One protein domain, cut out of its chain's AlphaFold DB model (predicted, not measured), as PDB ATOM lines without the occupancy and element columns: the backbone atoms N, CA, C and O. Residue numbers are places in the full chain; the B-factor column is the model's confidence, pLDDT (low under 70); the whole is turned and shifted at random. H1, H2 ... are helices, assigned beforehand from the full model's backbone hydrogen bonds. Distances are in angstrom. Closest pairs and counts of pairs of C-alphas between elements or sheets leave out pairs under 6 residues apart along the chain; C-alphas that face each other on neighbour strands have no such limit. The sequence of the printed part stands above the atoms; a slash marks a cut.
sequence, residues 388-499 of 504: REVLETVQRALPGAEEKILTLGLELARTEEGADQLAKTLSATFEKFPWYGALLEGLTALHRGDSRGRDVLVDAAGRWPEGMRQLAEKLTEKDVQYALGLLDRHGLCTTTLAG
ATOM      1  N   ARG A 388     152.074 148.423 121.788       86.31
ATOM      2  CA  ARG A 388     153.153 147.565 122.281       86.31
ATOM      3  C   ARG A 388     153.231 146.265 121.491       86.31
ATOM      4  O   ARG A 388     154.301 145.920 120.996       86.31
ATOM      5  N   GLU A 389     152.107 145.576 121.308       87.25
ATOM      6  CA  GLU A 389     152.061 144.336 120.524       87.25
ATOM      7  C   GLU A 389     152.486 144.565 119.068       87.25
ATOM      8  O   GLU A 389     153.164 143.725 118.468       87.25
ATOM      9  N   VAL A 390     152.097 145.705 118.485       87.69
ATOM     10  CA  VAL A 390     152.497 146.081 117.121       87.69
ATOM     11  C   VAL A 390     154.007 146.314 117.054       87.69
ATOM     12  O   VAL A 390     154.654 145.788 116.146       87.69
ATOM     13  N   LEU A 391     154.584 147.042 118.018       87.88
ATOM     14  CA  LEU A 391     156.029 147.260 118.111       87.88
ATOM     15  C   LEU A 391     156.791 145.938 118.257       87.88
ATOM     16  O   LEU A 391     157.686 145.683 117.455       87.88
ATOM     17  N   GLU A 392     156.406 145.073 119.200       87.44
ATOM     18  CA  GLU A 392     157.038 143.759 119.407       87.44
ATOM     19  C   GLU A 392     156.958 142.883 118.153       87.44
ATOM     20  O   GLU A 392     157.913 142.191 117.793       87.44
ATOM     21  N   THR A 393     155.819 142.918 117.458       86.81
ATOM     22  CA  THR A 393     155.616 142.172 116.211       86.81
ATOM     23  C   THR A 393     156.559 142.662 115.118       86.81
ATOM     24  O   THR A 393     157.212 141.846 114.468       86.81
ATOM     25  N   VAL A 394     156.663 143.982 114.924       85.88
ATOM     26  CA  VAL A 394     157.553 144.570 113.914       85.88
ATOM     27  C   VAL A 394     159.020 144.347 114.279       85.88
ATOM     28  O   VAL A 394     159.778 143.944 113.409       85.88
ATOM     29  N   GLN A 395     159.418 144.520 115.543       85.81
ATOM     30  CA  GLN A 395     160.793 144.268 116.000       85.81
ATOM     31  C   GLN A 395     161.213 142.813 115.797       85.81
ATOM     32  O   GLN A 395     162.331 142.549 115.370       85.81
ATOM     33  N   ARG A 396     160.316 141.861 116.073       82.94
ATOM     34  CA  ARG A 396     160.602 140.431 115.911       82.94
ATOM     35  C   ARG A 396     160.656 140.010 114.445       82.94
ATOM     36  O   ARG A 396     161.461 139.159 114.085       82.94
ATOM     37  N   ALA A 397     159.750 140.536 113.624       79.75
ATOM     38  CA  ALA A 397     159.612 140.109 112.236       79.75
ATOM     39  C   ALA A 397     160.539 140.864 111.276       79.75
ATOM     40  O   ALA A 397     160.914 140.301 110.253       79.75
ATOM     41  N   LEU A 398     160.854 142.126 111.581       80.50
ATOM     42  CA  LEU A 398     161.588 143.062 110.729       80.50
ATOM     43  C   LEU A 398     162.524 143.963 111.570       80.50
ATOM     44  O   LEU A 398     162.355 145.190 111.538       80.50
ATOM     45  N   PRO A 399     163.482 143.418 112.345       81.62
ATOM     46  CA  PRO A 399     164.394 144.234 113.153       81.62
ATOM     47  C   PRO A 399     165.144 145.305 112.338       81.62
ATOM     48  O   PRO A 399     165.362 146.406 112.837       81.62
ATOM     49  N   GLY A 400     165.428 145.064 111.051       80.62
ATOM     50  CA  GLY A 400     166.044 146.049 110.158       80.62
ATOM     51  C   GLY A 400     165.138 147.214 109.716       80.62
ATOM     52  O   GLY A 400     165.609 148.104 108.993       80.62
ATOM     53  N   ALA A 401     163.853 147.240 110.097       82.00
ATOM     54  CA  ALA A 401     162.892 148.309 109.793       82.00
ATOM     55  C   ALA A 401     162.949 149.463 110.817       82.00
ATOM     56  O   ALA A 401     161.925 149.932 111.321       82.00
ATOM     57  N   GLU A 402     164.160 149.936 111.107       87.69
ATOM     58  CA  GLU A 402     164.483 150.858 112.203       87.69
ATOM     59  C   GLU A 402     163.632 152.135 112.249       87.69
ATOM     60  O   GLU A 402     163.164 152.528 113.314       87.69
ATOM     61  N   GLU A 403     163.345 152.766 111.108       86.56
ATOM     62  CA  GLU A 403     162.510 153.975 111.089       86.56
ATOM     63  C   GLU A 403     161.057 153.693 111.522       86.56
ATOM     64  O   GLU A 403     160.413 154.506 112.202       86.56
ATOM     65  N   LYS A 404     160.524 152.523 111.147       84.75
ATOM     66  CA  LYS A 404     159.182 152.095 111.551       84.75
ATOM     67  C   LYS A 404     159.158 151.744 113.036       84.75
ATOM     68  O   LYS A 404     158.214 152.144 113.716       84.75
ATOM     69  N   ILE A 405     160.195 151.065 113.532       87.81
ATOM     70  CA  ILE A 405     160.377 150.749 114.956       87.81
ATOM     71  C   ILE A 405     160.432 152.042 115.778       87.81
ATOM     72  O   ILE A 405     159.671 152.174 116.733       87.81
ATOM     73  N   LEU A 406     161.238 153.029 115.364       89.25
ATOM     74  CA  LEU A 406     161.279 154.350 115.999       89.25
ATOM     75  C   LEU A 406     159.890 154.989 116.024       89.25
ATOM     76  O   LEU A 406     159.446 155.457 117.063       89.25
ATOM     77  N   THR A 407     159.191 155.007 114.888       87.69
ATOM     78  CA  THR A 407     157.876 155.656 114.786       87.69
ATOM     79  C   THR A 407     156.851 155.024 115.734       87.69
ATOM     80  O   THR A 407     156.086 155.745 116.364       87.69
ATOM     81  N   LEU A 408     156.850 153.694 115.866       87.31
ATOM     82  CA  LEU A 408     155.990 152.979 116.815       87.31
ATOM     83  C   LEU A 408     156.405 153.233 118.275       87.31
ATOM     84  O   LEU A 408     155.543 153.437 119.124       87.31
ATOM     85  N   GLY A 409     157.710 153.279 118.556       89.69
ATOM     86  CA  GLY A 409     158.225 153.624 119.883       89.69
ATOM     87  C   GLY A 409     157.868 155.051 120.304       89.69
ATOM     88  O   GLY A 409     157.465 155.278 121.441       89.69
ATOM     89  N   LEU A 410     157.929 156.007 119.375       88.44
ATOM     90  CA  LEU A 410     157.493 157.382 119.613       88.44
ATOM     91  C   LEU A 410     155.982 157.481 119.848       88.44
ATOM     92  O   LEU A 410     155.571 158.257 120.700       88.44
ATOM     93  N   GLU A 411     155.157 156.697 119.146       86.31
ATOM     94  CA  GLU A 411     153.709 156.642 119.415       86.31
ATOM     95  C   GLU A 411     153.407 156.131 120.833       86.31
ATOM     96  O   GLU A 411     152.558 156.703 121.515       86.31
ATOM     97  N   LEU A 412     154.138 155.120 121.312       88.12
ATOM     98  CA  LEU A 412     154.060 154.683 122.710       88.12
ATOM     99  C   LEU A 412     154.472 155.806 123.670       88.12
ATOM    100  O   LEU A 412     153.768 156.093 124.633       88.12
ATOM    101  N   ALA A 413     155.557 156.520 123.376       88.81
ATOM    102  CA  ALA A 413     156.055 157.607 124.218       88.81
ATOM    103  C   ALA A 413     155.185 158.888 124.214       88.81
ATOM    104  O   ALA A 413     155.624 159.920 124.724       88.81
ATOM    105  N   ARG A 414     153.965 158.865 123.651       88.31
ATOM    106  CA  ARG A 414     153.013 159.995 123.699       88.31
ATOM    107  C   ARG A 414     152.301 160.125 125.035       88.31
ATOM    108  O   ARG A 414     151.852 161.222 125.363       88.31
ATOM    109  N   THR A 415     152.196 159.036 125.789       88.38
ATOM    110  CA  THR A 415     151.595 159.002 127.124       88.38
ATOM    111  C   THR A 415     152.586 158.421 128.125       88.38
ATOM    112  O   THR A 415     153.531 157.728 127.755       88.38
ATOM    113  N   GLU A 416     152.366 158.694 129.409       89.88
ATOM    114  CA  GLU A 416     153.182 158.128 130.485       89.88
ATOM    115  C   GLU A 416     153.104 156.596 130.519       89.88
ATOM    116  O   GLU A 416     154.129 155.925 130.579       89.88
ATOM    117  N   GLU A 417     151.895 156.043 130.400       89.25
ATOM    118  CA  GLU A 417     151.672 154.596 130.348       89.25
ATOM    119  C   GLU A 417     152.373 153.947 129.145       89.25
ATOM    120  O   GLU A 417     153.005 152.900 129.277       89.25
ATOM    121  N   GLY A 418     152.307 154.570 127.967       88.56
ATOM    122  CA  GLY A 418     152.980 154.041 126.786       88.56
ATOM    123  C   GLY A 418     154.508 154.169 126.872       88.56
ATOM    124  O   GLY A 418     155.215 153.278 126.406       88.56
ATOM    125  N   ALA A 419     155.041 155.201 127.535       88.31
ATOM    126  CA  ALA A 419     156.472 155.297 127.833       88.31
ATOM    127  C   ALA A 419     156.946 154.173 128.778       88.31
ATOM    128  O   ALA A 419     158.011 153.594 128.547       88.31
ATOM    129  N   ASP A 420     156.137 153.792 129.771       89.38
ATOM    130  CA  ASP A 420     156.406 152.631 130.635       89.38
ATOM    131  C   ASP A 420     156.393 151.317 129.831       89.38
ATOM    132  O   ASP A 420     157.271 150.460 129.975       89.38
ATOM    133  N   GLN A 421     155.440 151.160 128.907       88.31
ATOM    134  CA  GLN A 421     155.400 150.013 127.994       88.31
ATOM    135  C   GLN A 421     156.622 149.957 127.071       88.31
ATOM    136  O   GLN A 421     157.218 148.887 126.915       88.31
ATOM    137  N   LEU A 422     157.020 151.089 126.483       88.50
ATOM    138  CA  LEU A 422     158.232 151.203 125.673       88.50
ATOM    139  C   LEU A 422     159.451 150.757 126.483       88.50
ATOM    140  O   LEU A 422     160.201 149.900 126.024       88.50
ATOM    141  N   ALA A 423     159.594 151.255 127.711       85.50
ATOM    142  CA  ALA A 423     160.697 150.918 128.599       85.50
ATOM    143  C   ALA A 423     160.811 149.407 128.873       85.50
ATOM    144  O   ALA A 423     161.916 148.874 129.004       85.50
ATOM    145  N   LYS A 424     159.679 148.702 128.975       84.50
ATOM    146  CA  LYS A 424     159.622 147.240 129.176       84.50
ATOM    147  C   LYS A 424     159.931 146.439 127.910       84.50
ATOM    148  O   LYS A 424     160.314 145.279 128.010       84.50
ATOM    149  N   THR A 425     159.735 147.044 126.746       78.00
ATOM    150  CA  THR A 425     159.701 146.355 125.450       78.00
ATOM    151  C   THR A 425     160.933 146.645 124.593       78.00
ATOM    152  O   THR A 425     161.279 145.859 123.708       78.00
ATOM    153  N   LEU A 426     161.615 147.766 124.842       71.38
ATOM    154  CA  LEU A 426     162.758 148.223 124.063       71.38
ATOM    155  C   LEU A 426     163.922 147.230 124.169       71.38
ATOM    156  O   LEU A 426     164.702 147.240 125.114       71.38
ATOM    157  N   SER A 427     164.022 146.371 123.161       67.19
ATOM    158  CA  SER A 427     165.101 145.397 122.978       67.19
ATOM    159  C   SER A 427     165.756 145.506 121.598       67.19
ATOM    160  O   SER A 427     166.681 144.758 121.295       67.19
ATOM    161  N   ALA A 428     165.288 146.432 120.750       64.25
ATOM    162  CA  ALA A 428     165.784 146.586 119.388       64.25
ATOM    163  C   ALA A 428     167.152 147.271 119.349       64.25
ATOM    164  O   ALA A 428     167.353 148.337 119.931       64.25
ATOM    165  N   THR A 429     168.066 146.665 118.600       72.75
ATOM    166  CA  THR A 429     169.352 147.248 118.220       72.75
ATOM    167  C   THR A 429     169.158 148.062 116.940       72.75
ATOM    168  O   THR A 429     168.523 147.587 116.001       72.75
ATOM    169  N   PHE A 430     169.670 149.293 116.912       87.62
ATOM    170  CA  PHE A 430     169.592 150.183 115.751       87.62
ATOM    171  C   PHE A 430     170.975 150.275 115.105       87.62
ATOM    172  O   PHE A 430     171.837 151.010 115.583       87.62
ATOM    173  N   GLU A 431     171.208 149.489 114.058       86.00
ATOM    174  CA  GLU A 431     172.499 149.416 113.371       86.00
ATOM    175  C   GLU A 431     172.641 150.506 112.301       86.00
ATOM    176  O   GLU A 431     173.706 151.109 112.167       86.00
ATOM    177  N   LYS A 432     171.571 150.784 111.545       88.38
ATOM    178  CA  LYS A 432     171.563 151.773 110.453       88.38
ATOM    179  C   LYS A 432     171.525 153.196 110.988       88.38
ATOM    180  O   LYS A 432     172.192 154.074 110.447       88.38
ATOM    181  N   PHE A 433     170.749 153.418 112.044       92.31
ATOM    182  CA  PHE A 433     170.534 154.722 112.657       92.31
ATOM    183  C   PHE A 433     170.754 154.642 114.175       92.31
ATOM    184  O   PHE A 433     169.792 154.719 114.943       92.31
ATOM    185  N   PRO A 434     172.010 154.525 114.650       91.31
ATOM    186  CA  PRO A 434     172.307 154.349 116.077       91.31
ATOM    187  C   PRO A 434     171.715 155.433 116.990       91.31
ATOM    188  O   PRO A 434     171.348 155.162 118.134       91.31
ATOM    189  N   TRP A 435     171.544 156.655 116.475       91.62
ATOM    190  CA  TRP A 435     170.904 157.756 117.198       91.62
ATOM    191  C   TRP A 435     169.409 157.525 117.488       91.62
ATOM    192  O   TRP A 435     168.888 158.079 118.452       91.62
ATOM    193  N   TYR A 436     168.710 156.677 116.722       92.81
ATOM    194  CA  TYR A 436     167.344 156.249 117.059       92.81
ATOM    195  C   TYR A 436     167.334 155.398 118.331       92.81
ATOM    196  O   TYR A 436     166.475 155.591 119.193       92.81
ATOM    197  N   GLY A 437     168.316 154.502 118.466       90.31
ATOM    198  CA  GLY A 437     168.519 153.706 119.673       90.31
ATOM    199  C   GLY A 437     168.827 154.589 120.875       90.31
ATOM    200  O   GLY A 437     168.126 154.506 121.882       90.31
ATOM    201  N   ALA A 438     169.787 155.507 120.725       90.94
ATOM    202  CA  ALA A 438     170.155 156.444 121.784       90.94
ATOM    203  C   ALA A 438     168.971 157.311 122.246       90.94
ATOM    204  O   ALA A 438     168.821 157.555 123.443       90.94
ATOM    205  N   LEU A 439     168.088 157.732 121.328       91.31
ATOM    206  CA  LEU A 439     166.867 158.442 121.706       91.31
ATOM    207  C   LEU A 439     165.967 157.592 122.602       91.31
ATOM    208  O   LEU A 439     165.559 158.046 123.669       91.31
ATOM    209  N   LEU A 440     165.587 156.400 122.136       90.44
ATOM    210  CA  LEU A 440     164.619 155.568 122.849       90.44
ATOM    211  C   LEU A 440     165.185 155.084 124.189       90.44
ATOM    212  O   LEU A 440     164.441 155.019 125.168       90.44
ATOM    213  N   GLU A 441     166.489 154.804 124.249       90.31
ATOM    214  CA  GLU A 441     167.212 154.497 125.484       90.31
ATOM    215  C   GLU A 441     167.193 155.689 126.447       90.31
ATOM    216  O   GLU A 441     166.781 155.542 127.599       90.31
ATOM    217  N   GLY A 442     167.550 156.883 125.964       91.69
ATOM    218  CA  GLY A 442     167.520 158.112 126.750       91.69
ATOM    219  C   GLY A 442     166.128 158.411 127.307       91.69
ATOM    220  O   GLY A 442     165.976 158.599 128.512       91.69
ATOM    221  N   LEU A 443     165.089 158.372 126.466       90.62
ATOM    222  CA  LEU A 443     163.695 158.562 126.889       90.62
ATOM    223  C   LEU A 443     163.260 157.519 127.926       90.62
ATOM    224  O   LEU A 443     162.615 157.866 128.914       90.62
ATOM    225  N   THR A 444     163.643 156.255 127.735       91.06
ATOM    226  CA  THR A 444     163.349 155.162 128.672       91.06
ATOM    227  C   THR A 444     164.014 155.383 130.032       91.06
ATOM    228  O   THR A 444     163.372 155.211 131.070       91.06
ATOM    229  N   ALA A 445     165.290 155.774 130.043       91.25
ATOM    230  CA  ALA A 445     166.040 156.059 131.262       91.25
ATOM    231  C   ALA A 445     165.444 157.257 132.015       91.25
ATOM    232  O   ALA A 445     165.151 157.145 133.206       91.25
ATOM    233  N   LEU A 446     165.161 158.356 131.307       92.75
ATOM    234  CA  LEU A 446     164.532 159.540 131.891       92.75
ATOM    235  C   LEU A 446     163.143 159.228 132.465       92.75
ATOM    236  O   LEU A 446     162.823 159.674 133.563       92.75
ATOM    237  N   HIS A 447     162.331 158.420 131.773       92.81
ATOM    238  CA  HIS A 447     161.012 158.006 132.258       92.81
ATOM    239  C   HIS A 447     161.106 157.212 133.573       92.81
ATOM    240  O   HIS A 447     160.292 157.404 134.473       92.81
ATOM    241  N   ARG A 448     162.145 156.381 133.727       91.50
ATOM    242  CA  ARG A 448     162.451 155.647 134.970       91.50
ATOM    243  C   ARG A 448     163.100 156.508 136.062       91.50
ATOM    244  O   ARG A 448     163.412 155.986 137.130       91.50
ATOM    245  N   GLY A 449     163.327 157.797 135.804       90.75
ATOM    246  CA  GLY A 449     164.014 158.707 136.719       90.75
ATOM    247  C   GLY A 449     165.538 158.539 136.762       90.75
ATOM    248  O   GLY A 449     166.170 159.066 137.674       90.75
ATOM    249  N   ASP A 450     166.147 157.826 135.807       91.62
ATOM    250  CA  ASP A 450     167.605 157.710 135.699       91.62
ATOM    251  C   ASP A 450     168.175 158.908 134.927       91.62
ATOM    252  O   ASP A 450     167.993 159.052 133.714       91.62
ATOM    253  N   SER A 451     168.899 159.775 135.639       86.44
ATOM    254  CA  SER A 451     169.511 160.981 135.077       86.44
ATOM    255  C   SER A 451     170.541 160.690 133.984       86.44
ATOM    256  O   SER A 451     170.773 161.563 133.146       86.44
ATOM    257  N   ARG A 452     171.091 159.466 133.919       90.31
ATOM    258  CA  ARG A 452     171.992 159.030 132.837       90.31
ATOM    259  C   ARG A 452     171.355 159.114 131.454       90.31
ATOM    260  O   ARG A 452     172.073 159.265 130.471       90.31
ATOM    261  N   GLY A 453     170.021 159.084 131.363       91.00
ATOM    262  CA  GLY A 453     169.320 159.279 130.093       91.00
ATOM    263  C   GLY A 453     169.665 160.610 129.418       91.00
ATOM    264  O   GLY A 453     169.726 160.680 128.193       91.00
ATOM    265  N   ARG A 454     169.976 161.655 130.199       92.75
ATOM    266  CA  ARG A 454     170.440 162.938 129.661       92.75
ATOM    267  C   ARG A 454     171.807 162.810 128.998       92.75
ATOM    268  O   ARG A 454     171.992 163.326 127.899       92.75
ATOM    269  N   ASP A 455     172.737 162.126 129.654       91.94
ATOM    270  CA  ASP A 455     174.105 161.966 129.162       91.94
ATOM    271  C   ASP A 455     174.122 161.181 127.848       91.94
ATOM    272  O   ASP A 455     174.792 161.598 126.907       91.94
ATOM    273  N   VAL A 456     173.301 160.125 127.742       92.19
ATOM    274  CA  VAL A 456     173.105 159.349 126.501       92.19
ATOM    275  C   VAL A 456     172.665 160.250 125.343       92.19
ATOM    276  O   VAL A 456     173.214 160.169 124.246       92.19
ATOM    277  N   LEU A 457     171.694 161.137 125.577       92.31
ATOM    278  CA  LEU A 457     171.150 162.014 124.535       92.31
ATOM    279  C   LEU A 457     172.126 163.122 124.120       92.31
ATOM    280  O   LEU A 457     172.224 163.437 122.933       92.31
ATOM    281  N   VAL A 458     172.852 163.712 125.074       90.12
ATOM    282  CA  VAL A 458     173.862 164.749 124.800       90.12
ATOM    283  C   VAL A 458     175.045 164.164 124.033       90.12
ATOM    284  O   VAL A 458     175.502 164.749 123.051       90.12
ATOM    285  N   ASP A 459     175.520 162.994 124.446       91.12
ATOM    286  CA  ASP A 459     176.585 162.276 123.755       91.12
ATOM    287  C   ASP A 459     176.161 161.874 122.331       91.12
ATOM    288  O   ASP A 459     176.911 162.107 121.380       91.12
ATOM    289  N   ALA A 460     174.926 161.395 122.142       91.69
ATOM    290  CA  ALA A 460     174.377 161.116 120.816       91.69
ATOM    291  C   ALA A 460     174.312 162.366 119.920       91.69
ATOM    292  O   ALA A 460     174.660 162.283 118.742       91.69
ATOM    293  N   ALA A 461     173.926 163.528 120.461       89.69
ATOM    294  CA  ALA A 461     173.935 164.801 119.731       89.69
ATOM    295  C   ALA A 461     175.352 165.237 119.319       89.69
ATOM    296  O   ALA A 461     175.533 165.795 118.237       89.69
ATOM    297  N   GLY A 462     176.366 164.935 120.136       88.62
ATOM    298  CA  GLY A 462     177.770 165.160 119.787       88.62
ATOM    299  C   GLY A 462     178.294 164.202 118.713       88.62
ATOM    300  O   GLY A 462     179.008 164.626 117.805       88.62
ATOM    301  N   ARG A 463     177.934 162.914 118.788       92.00
ATOM    302  CA  ARG A 463     178.393 161.877 117.842       92.00
ATOM    303  C   ARG A 463     177.673 161.921 116.494       92.00
ATOM    304  O   ARG A 463     178.294 161.643 115.469       92.00
ATOM    305  N   TRP A 464     176.381 162.253 116.486       92.62
ATOM    306  CA  TRP A 464     175.516 162.218 115.301       92.62
ATOM    307  C   TRP A 464     174.661 163.491 115.165       92.62
ATOM    308  O   TRP A 464     173.430 163.408 115.159       92.62
ATOM    309  N   PRO A 465     175.282 164.676 115.014       89.00
ATOM    310  CA  PRO A 465     174.570 165.956 115.030       89.00
ATOM    311  C   PRO A 465     173.488 166.056 113.945       89.00
ATOM    312  O   PRO A 465     172.372 166.488 114.216       89.00
ATOM    313  N   GLU A 466     173.769 165.587 112.727       88.88
ATOM    314  CA  GLU A 466     172.790 165.612 111.631       88.88
ATOM    315  C   GLU A 466     171.621 164.640 111.858       88.88
ATOM    316  O   GLU A 466     170.461 164.989 111.642       88.88
ATOM    317  N   GLY A 467     171.907 163.436 112.360       90.31
ATOM    318  CA  GLY A 467     170.875 162.449 112.681       90.31
ATOM    319  C   GLY A 467     169.942 162.929 113.794       90.31
ATOM    320  O   GLY A 467     168.726 162.750 113.711       90.31
ATOM    321  N   MET A 468     170.498 163.596 114.808       89.88
ATOM    322  CA  MET A 468     169.730 164.163 115.916       89.88
ATOM    323  C   MET A 468     168.931 165.411 115.514       89.88
ATOM    324  O   MET A 468     167.831 165.599 116.035       89.88
ATOM    325  N   ARG A 469     169.392 166.203 114.534       87.69
ATOM    326  CA  ARG A 469     168.573 167.262 113.909       87.69
ATOM    327  C   ARG A 469     167.324 166.710 113.240       87.69
ATOM    328  O   ARG A 469     166.220 167.132 113.576       87.69
ATOM    329  N   GLN A 470     167.484 165.718 112.365       87.25
ATOM    330  CA  GLN A 470     166.350 165.064 111.699       87.25
ATOM    331  C   GLN A 470     165.367 164.470 112.713       87.25
ATOM    332  O   GLN A 470     164.149 164.497 112.541       87.25
ATOM    333  N   LEU A 471     165.897 163.932 113.809       87.38
ATOM    334  CA  LEU A 471     165.092 163.375 114.880       87.38
ATOM    335  C   LEU A 471     164.318 164.452 115.661       87.38
ATOM    336  O   LEU A 471     163.151 164.242 115.993       87.38
ATOM    337  N   ALA A 472     164.936 165.601 115.930       85.69
ATOM    338  CA  ALA A 472     164.292 166.740 116.579       85.69
ATOM    339  C   ALA A 472     163.120 167.283 115.741       85.69
ATOM    340  O   ALA A 472     162.042 167.557 116.283       85.69
ATOM    341  N   GLU A 473     163.289 167.358 114.419       84.38
ATOM    342  CA  GLU A 473     162.205 167.667 113.480       84.38
ATOM    343  C   GLU A 473     161.089 166.620 113.583       84.38
ATOM    344  O   GLU A 473     159.932 166.968 113.817       84.38
ATOM    345  N   LYS A 474     161.437 165.327 113.543       83.69
ATOM    346  CA  LYS A 474     160.461 164.231 113.624       83.69
ATOM    347  C   LYS A 474     159.666 164.217 114.935       83.69
ATOM    348  O   LYS A 474     158.463 163.965 114.912       83.69
ATOM    349  N   LEU A 475     160.309 164.480 116.076       84.81
ATOM    350  CA  LEU A 475     159.646 164.595 117.384       84.81
ATOM    351  C   LEU A 475     158.616 165.730 117.399       84.81
ATOM    352  O   LEU A 475     157.529 165.569 117.956       84.81
ATOM    353  N   THR A 476     158.954 166.846 116.752       79.88
ATOM    354  CA  THR A 476     158.071 168.009 116.610       79.88
ATOM    355  C   THR A 476     156.892 167.683 115.692       79.88
ATOM    356  O   THR A 476     155.743 167.912 116.058       79.88
ATOM    357  N   GLU A 477     157.149 167.075 114.531       78.88
ATOM    358  CA  GLU A 477     156.111 166.687 113.567       78.88
ATOM    359  C   GLU A 477     155.126 165.647 114.117       78.88
ATOM    360  O   GLU A 477     153.938 165.665 113.784       78.88
ATOM    361  N   LYS A 478     155.613 164.700 114.926       75.19
ATOM    362  CA  LYS A 478     154.807 163.596 115.471       75.19
ATOM    363  C   LYS A 478     154.003 163.974 116.712       75.19
ATOM    364  O   LYS A 478     153.184 163.165 117.143       75.19
ATOM    365  N   ASP A 479     154.196 165.179 117.249       74.94
ATOM    366  CA  ASP A 479     153.466 165.686 118.411       74.94
ATOM    367  C   ASP A 479     153.525 164.710 119.605       74.94
ATOM    368  O   ASP A 479     152.516 164.208 120.118       74.94
ATOM    369  N   VAL A 480     154.755 164.359 119.996       80.44
ATOM    370  CA  VAL A 480     155.038 163.390 121.066       80.44
ATOM    371  C   VAL A 480     155.107 164.106 122.419       80.44
ATOM    372  O   VAL A 480     156.163 164.196 123.041       80.44
ATOM    373  N   GLN A 481     153.973 164.659 122.859       80.56
ATOM    374  CA  GLN A 481     153.886 165.591 123.996       80.56
ATOM    375  C   GLN A 481     154.550 165.082 125.281       80.56
ATOM    376  O   GLN A 481     155.301 165.823 125.915       80.56
ATOM    377  N   TYR A 482     154.332 163.818 125.658       86.88
ATOM    378  CA  TYR A 482     154.959 163.274 126.862       86.88
ATOM    379  C   TYR A 482     156.487 163.194 126.738       86.88
ATOM    380  O   TYR A 482     157.182 163.643 127.647       86.88
ATOM    381  N   ALA A 483     157.021 162.699 125.615       86.19
ATOM    382  CA  ALA A 483     158.465 162.660 125.375       86.19
ATOM    383  C   ALA A 483     159.089 164.065 125.366       86.19
ATOM    384  O   ALA A 483     160.125 164.276 125.990       86.19
ATOM    385  N   LEU A 484     158.444 165.038 124.716       88.19
ATOM    386  CA  LEU A 484     158.907 166.429 124.702       88.19
ATOM    387  C   LEU A 484     158.908 167.040 126.109       88.19
ATOM    388  O   LEU A 484     159.908 167.624 126.519       88.19
ATOM    389  N   GLY A 485     157.834 166.847 126.879       87.81
ATOM    390  CA  GLY A 485     157.768 167.303 128.269       87.81
ATOM    391  C   GLY A 485     158.757 166.580 129.189       87.81
ATOM    392  O   GLY A 485     159.251 167.167 130.147       87.81
ATOM    393  N   LEU A 486     159.068 165.313 128.908       88.50
ATOM    394  CA  LEU A 486     160.090 164.558 129.630       88.50
ATOM    395  C   LEU A 486     161.484 165.134 129.365       88.50
ATOM    396  O   LEU A 486     162.222 165.368 130.313       88.50
ATOM    397  N   LEU A 487     161.823 165.418 128.107       90.06
ATOM    398  CA  LEU A 487     163.080 166.082 127.760       90.06
ATOM    399  C   LEU A 487     163.204 167.436 128.477       90.06
ATOM    400  O   LEU A 487     164.222 167.690 129.128       90.06
ATOM    401  N   ASP A 488     162.146 168.251 128.439       90.50
ATOM    402  CA  ASP A 488     162.128 169.598 129.022       90.50
ATOM    403  C   ASP A 488     162.378 169.585 130.539       90.50
ATOM    404  O   ASP A 488     163.250 170.301 131.037       90.50
ATOM    405  N   ARG A 489     161.729 168.667 131.275       90.44
ATOM    406  CA  ARG A 489     161.966 168.470 132.722       90.44
ATOM    407  C   ARG A 489     163.420 168.147 133.068       90.44
ATOM    408  O   ARG A 489     163.854 168.412 134.186       90.44
ATOM    409  N   HIS A 490     164.166 167.581 132.125       89.69
ATOM    410  CA  HIS A 490     165.576 167.242 132.286       89.69
ATOM    411  C   HIS A 490     166.519 168.250 131.608       89.69
ATOM    412  O   HIS A 490     167.721 167.991 131.499       89.69
ATOM    413  N   GLY A 491     166.009 169.423 131.216       87.62
ATOM    414  CA  GLY A 491     166.781 170.512 130.621       87.62
ATOM    415  C   GLY A 491     167.260 170.218 129.199       87.62
ATOM    416  O   GLY A 491     168.305 170.727 128.793       87.62
ATOM    417  N   LEU A 492     166.535 169.364 128.474       86.94
ATOM    418  CA  LEU A 492     166.753 169.057 127.066       86.94
ATOM    419  C   LEU A 492     165.571 169.575 126.248       86.94
ATOM    420  O   LEU A 492     164.423 169.461 126.654       86.94
ATOM    421  N   CYS A 493     165.829 170.078 125.050       84.62
ATOM    422  CA  CYS A 493     164.780 170.361 124.079       84.62
ATOM    423  C   CYS A 493     165.223 169.943 122.676       84.62
ATOM    424  O   CYS A 493     166.357 169.505 122.465       84.62
ATOM    425  N   THR A 494     164.334 170.087 121.697       81.06
ATOM    426  CA  THR A 494     164.649 169.809 120.288       81.06
ATOM    427  C   THR A 494     165.844 170.630 119.800       81.06
ATOM    428  O   THR A 494     166.676 170.098 119.075       81.06
ATOM    429  N   THR A 495     166.017 171.865 120.282       81.19
ATOM    430  CA  THR A 495     167.204 172.695 120.010       81.19
ATOM    431  C   THR A 495     168.477 172.111 120.624       81.19
ATOM    432  O   THR A 495     169.527 172.116 119.988       81.19
ATOM    433  N   THR A 496     168.405 171.578 121.848       80.31
ATOM    434  CA  THR A 496     169.552 170.926 122.500       80.31
ATOM    435  C   THR A 496     169.968 169.661 121.751       80.31
ATOM    436  O   THR A 496     171.159 169.404 121.618       80.31
ATOM    437  N   LEU A 497     168.998 168.896 121.237       81.19
ATOM    438  CA  LEU A 497     169.247 167.688 120.445       81.19
ATOM    439  C   LEU A 497     169.772 168.009 119.038       81.19
ATOM    440  O   LEU A 497     170.643 167.305 118.539       81.19
ATOM    441  N   ALA A 498     169.278 169.079 118.413       78.00
ATOM    442  CA  ALA A 498     169.708 169.536 117.093       78.00
ATOM    443  C   ALA A 498     171.149 170.087 117.061       78.00
ATOM    444  O   ALA A 498     171.766 170.151 115.995       78.00
ATOM    445  N   GLY A 499     171.689 170.504 118.210       69.19
ATOM    446  CA  GLY A 499     172.978 171.188 118.277       69.19
ATOM    447  C   GLY A 499     172.960 172.574 117.604       69.19
ATOM    448  O   GLY A 499     171.937 173.013 117.071       69.19
TER     449      GLY A 499
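Overview. This is residues 388 to 499 of the 504 residues of a protein of Geodermatophilus pulveris (UniProt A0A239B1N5). This is a compact body of helices built round H4 in its core: a bundle of three helices, H1, H2 and H3, makes one end, and H5 folds back beside H4 as a hairpin toward the other. H7 packs on residues 443 to 447 of H4, about perpendicular to it at 76 degrees, H6 comes near the other end of H4 at residues 435 to 436, and short H8 packs on H5 and H6. The printed part has 112 residues with eight named helices, H1 to H8 in order, and no named strand; the class is all helix. It is compact, with a radius of gyration of the C-alphas of 12.6 A, and rounded, spanning 34 by 28 by 25 A.

Arrangement. Start with H1, residues 388 to 397, H2, residues 402 to 412, and H3, residues 416 to 425: they form an up-and-down bundle, each running against the one before. H1 and H2 are a hairpin at a shallow tilt of 13 degrees, and the C-alphas of Leu 391 and Leu 408 are their closest, 5.9 A apart. H2 and H3 are also a hairpin, at a steep tilt of 40 degrees, closest at the C-alphas of Leu 412 and Gly 418, 4.3 A. Go on to H4, residues 434 to 447, the hub, which touches five helices. Its residues 436 to 440 alone touch H2, the same way at a shallow tilt of 17 degrees, closest at the C-alphas of Leu 406 and Tyr 436, 6.4 A. Its residues 443 to 447 alone touch H3, closest at the C-alphas of Ala 423 and Thr 444, 5.0 A. H5, residues 452 to 463, makes a hairpin with H4 at a shallow tilt of 22 degrees; the closest C-alphas, of Gly 442 and Gly 453, are 4.0 A apart. H6, residues 465 to 477, only just touches H4, with 3 pairs of C-alphas within 8 A, the closest being Trp 435 and Gly 467 at 6.5 A. H7, residues 481 to 489, touches H4 about perpendicular, at 76 degrees, closest at the C-alphas of Leu 443 and Ala 483, 6.8 A. H8, residues 494 to 498, touches H6, closest at the C-alphas of Arg 469 and Ala 498, 4.1 A, and H5, closest at those of Ala 461 and Leu 497, 5.6 A. H1 is apart from H4, H5, H6, H7 and H8. In each of the eight helices every O i to N i+4 pair is within hydrogen-bond range.

Along the chain. Find C-alpha 388 at (153.153, 147.565, 122.281), where H1 begins. H2 measures 15.3 A from first to last C-alpha. H4 runs 20.1 A from C-alpha 434 at (172.307, 154.349, 116.077). H5 measures 16.6 A and H6 18.5 A. H8 ends at C-alpha 498, (169.708, 169.536, 117.093).

Size, cuts and confidence. The two C-alphas farthest apart, of Ala 397 and Gly 491, are 36.2 A from each other. The printed part has no cut and no long link; H3 to H4, with 8 residues, is short, and the others are tight. The mean pLDDT of the printed part is 86.6; residues 427 to 428 and 499 are under 70.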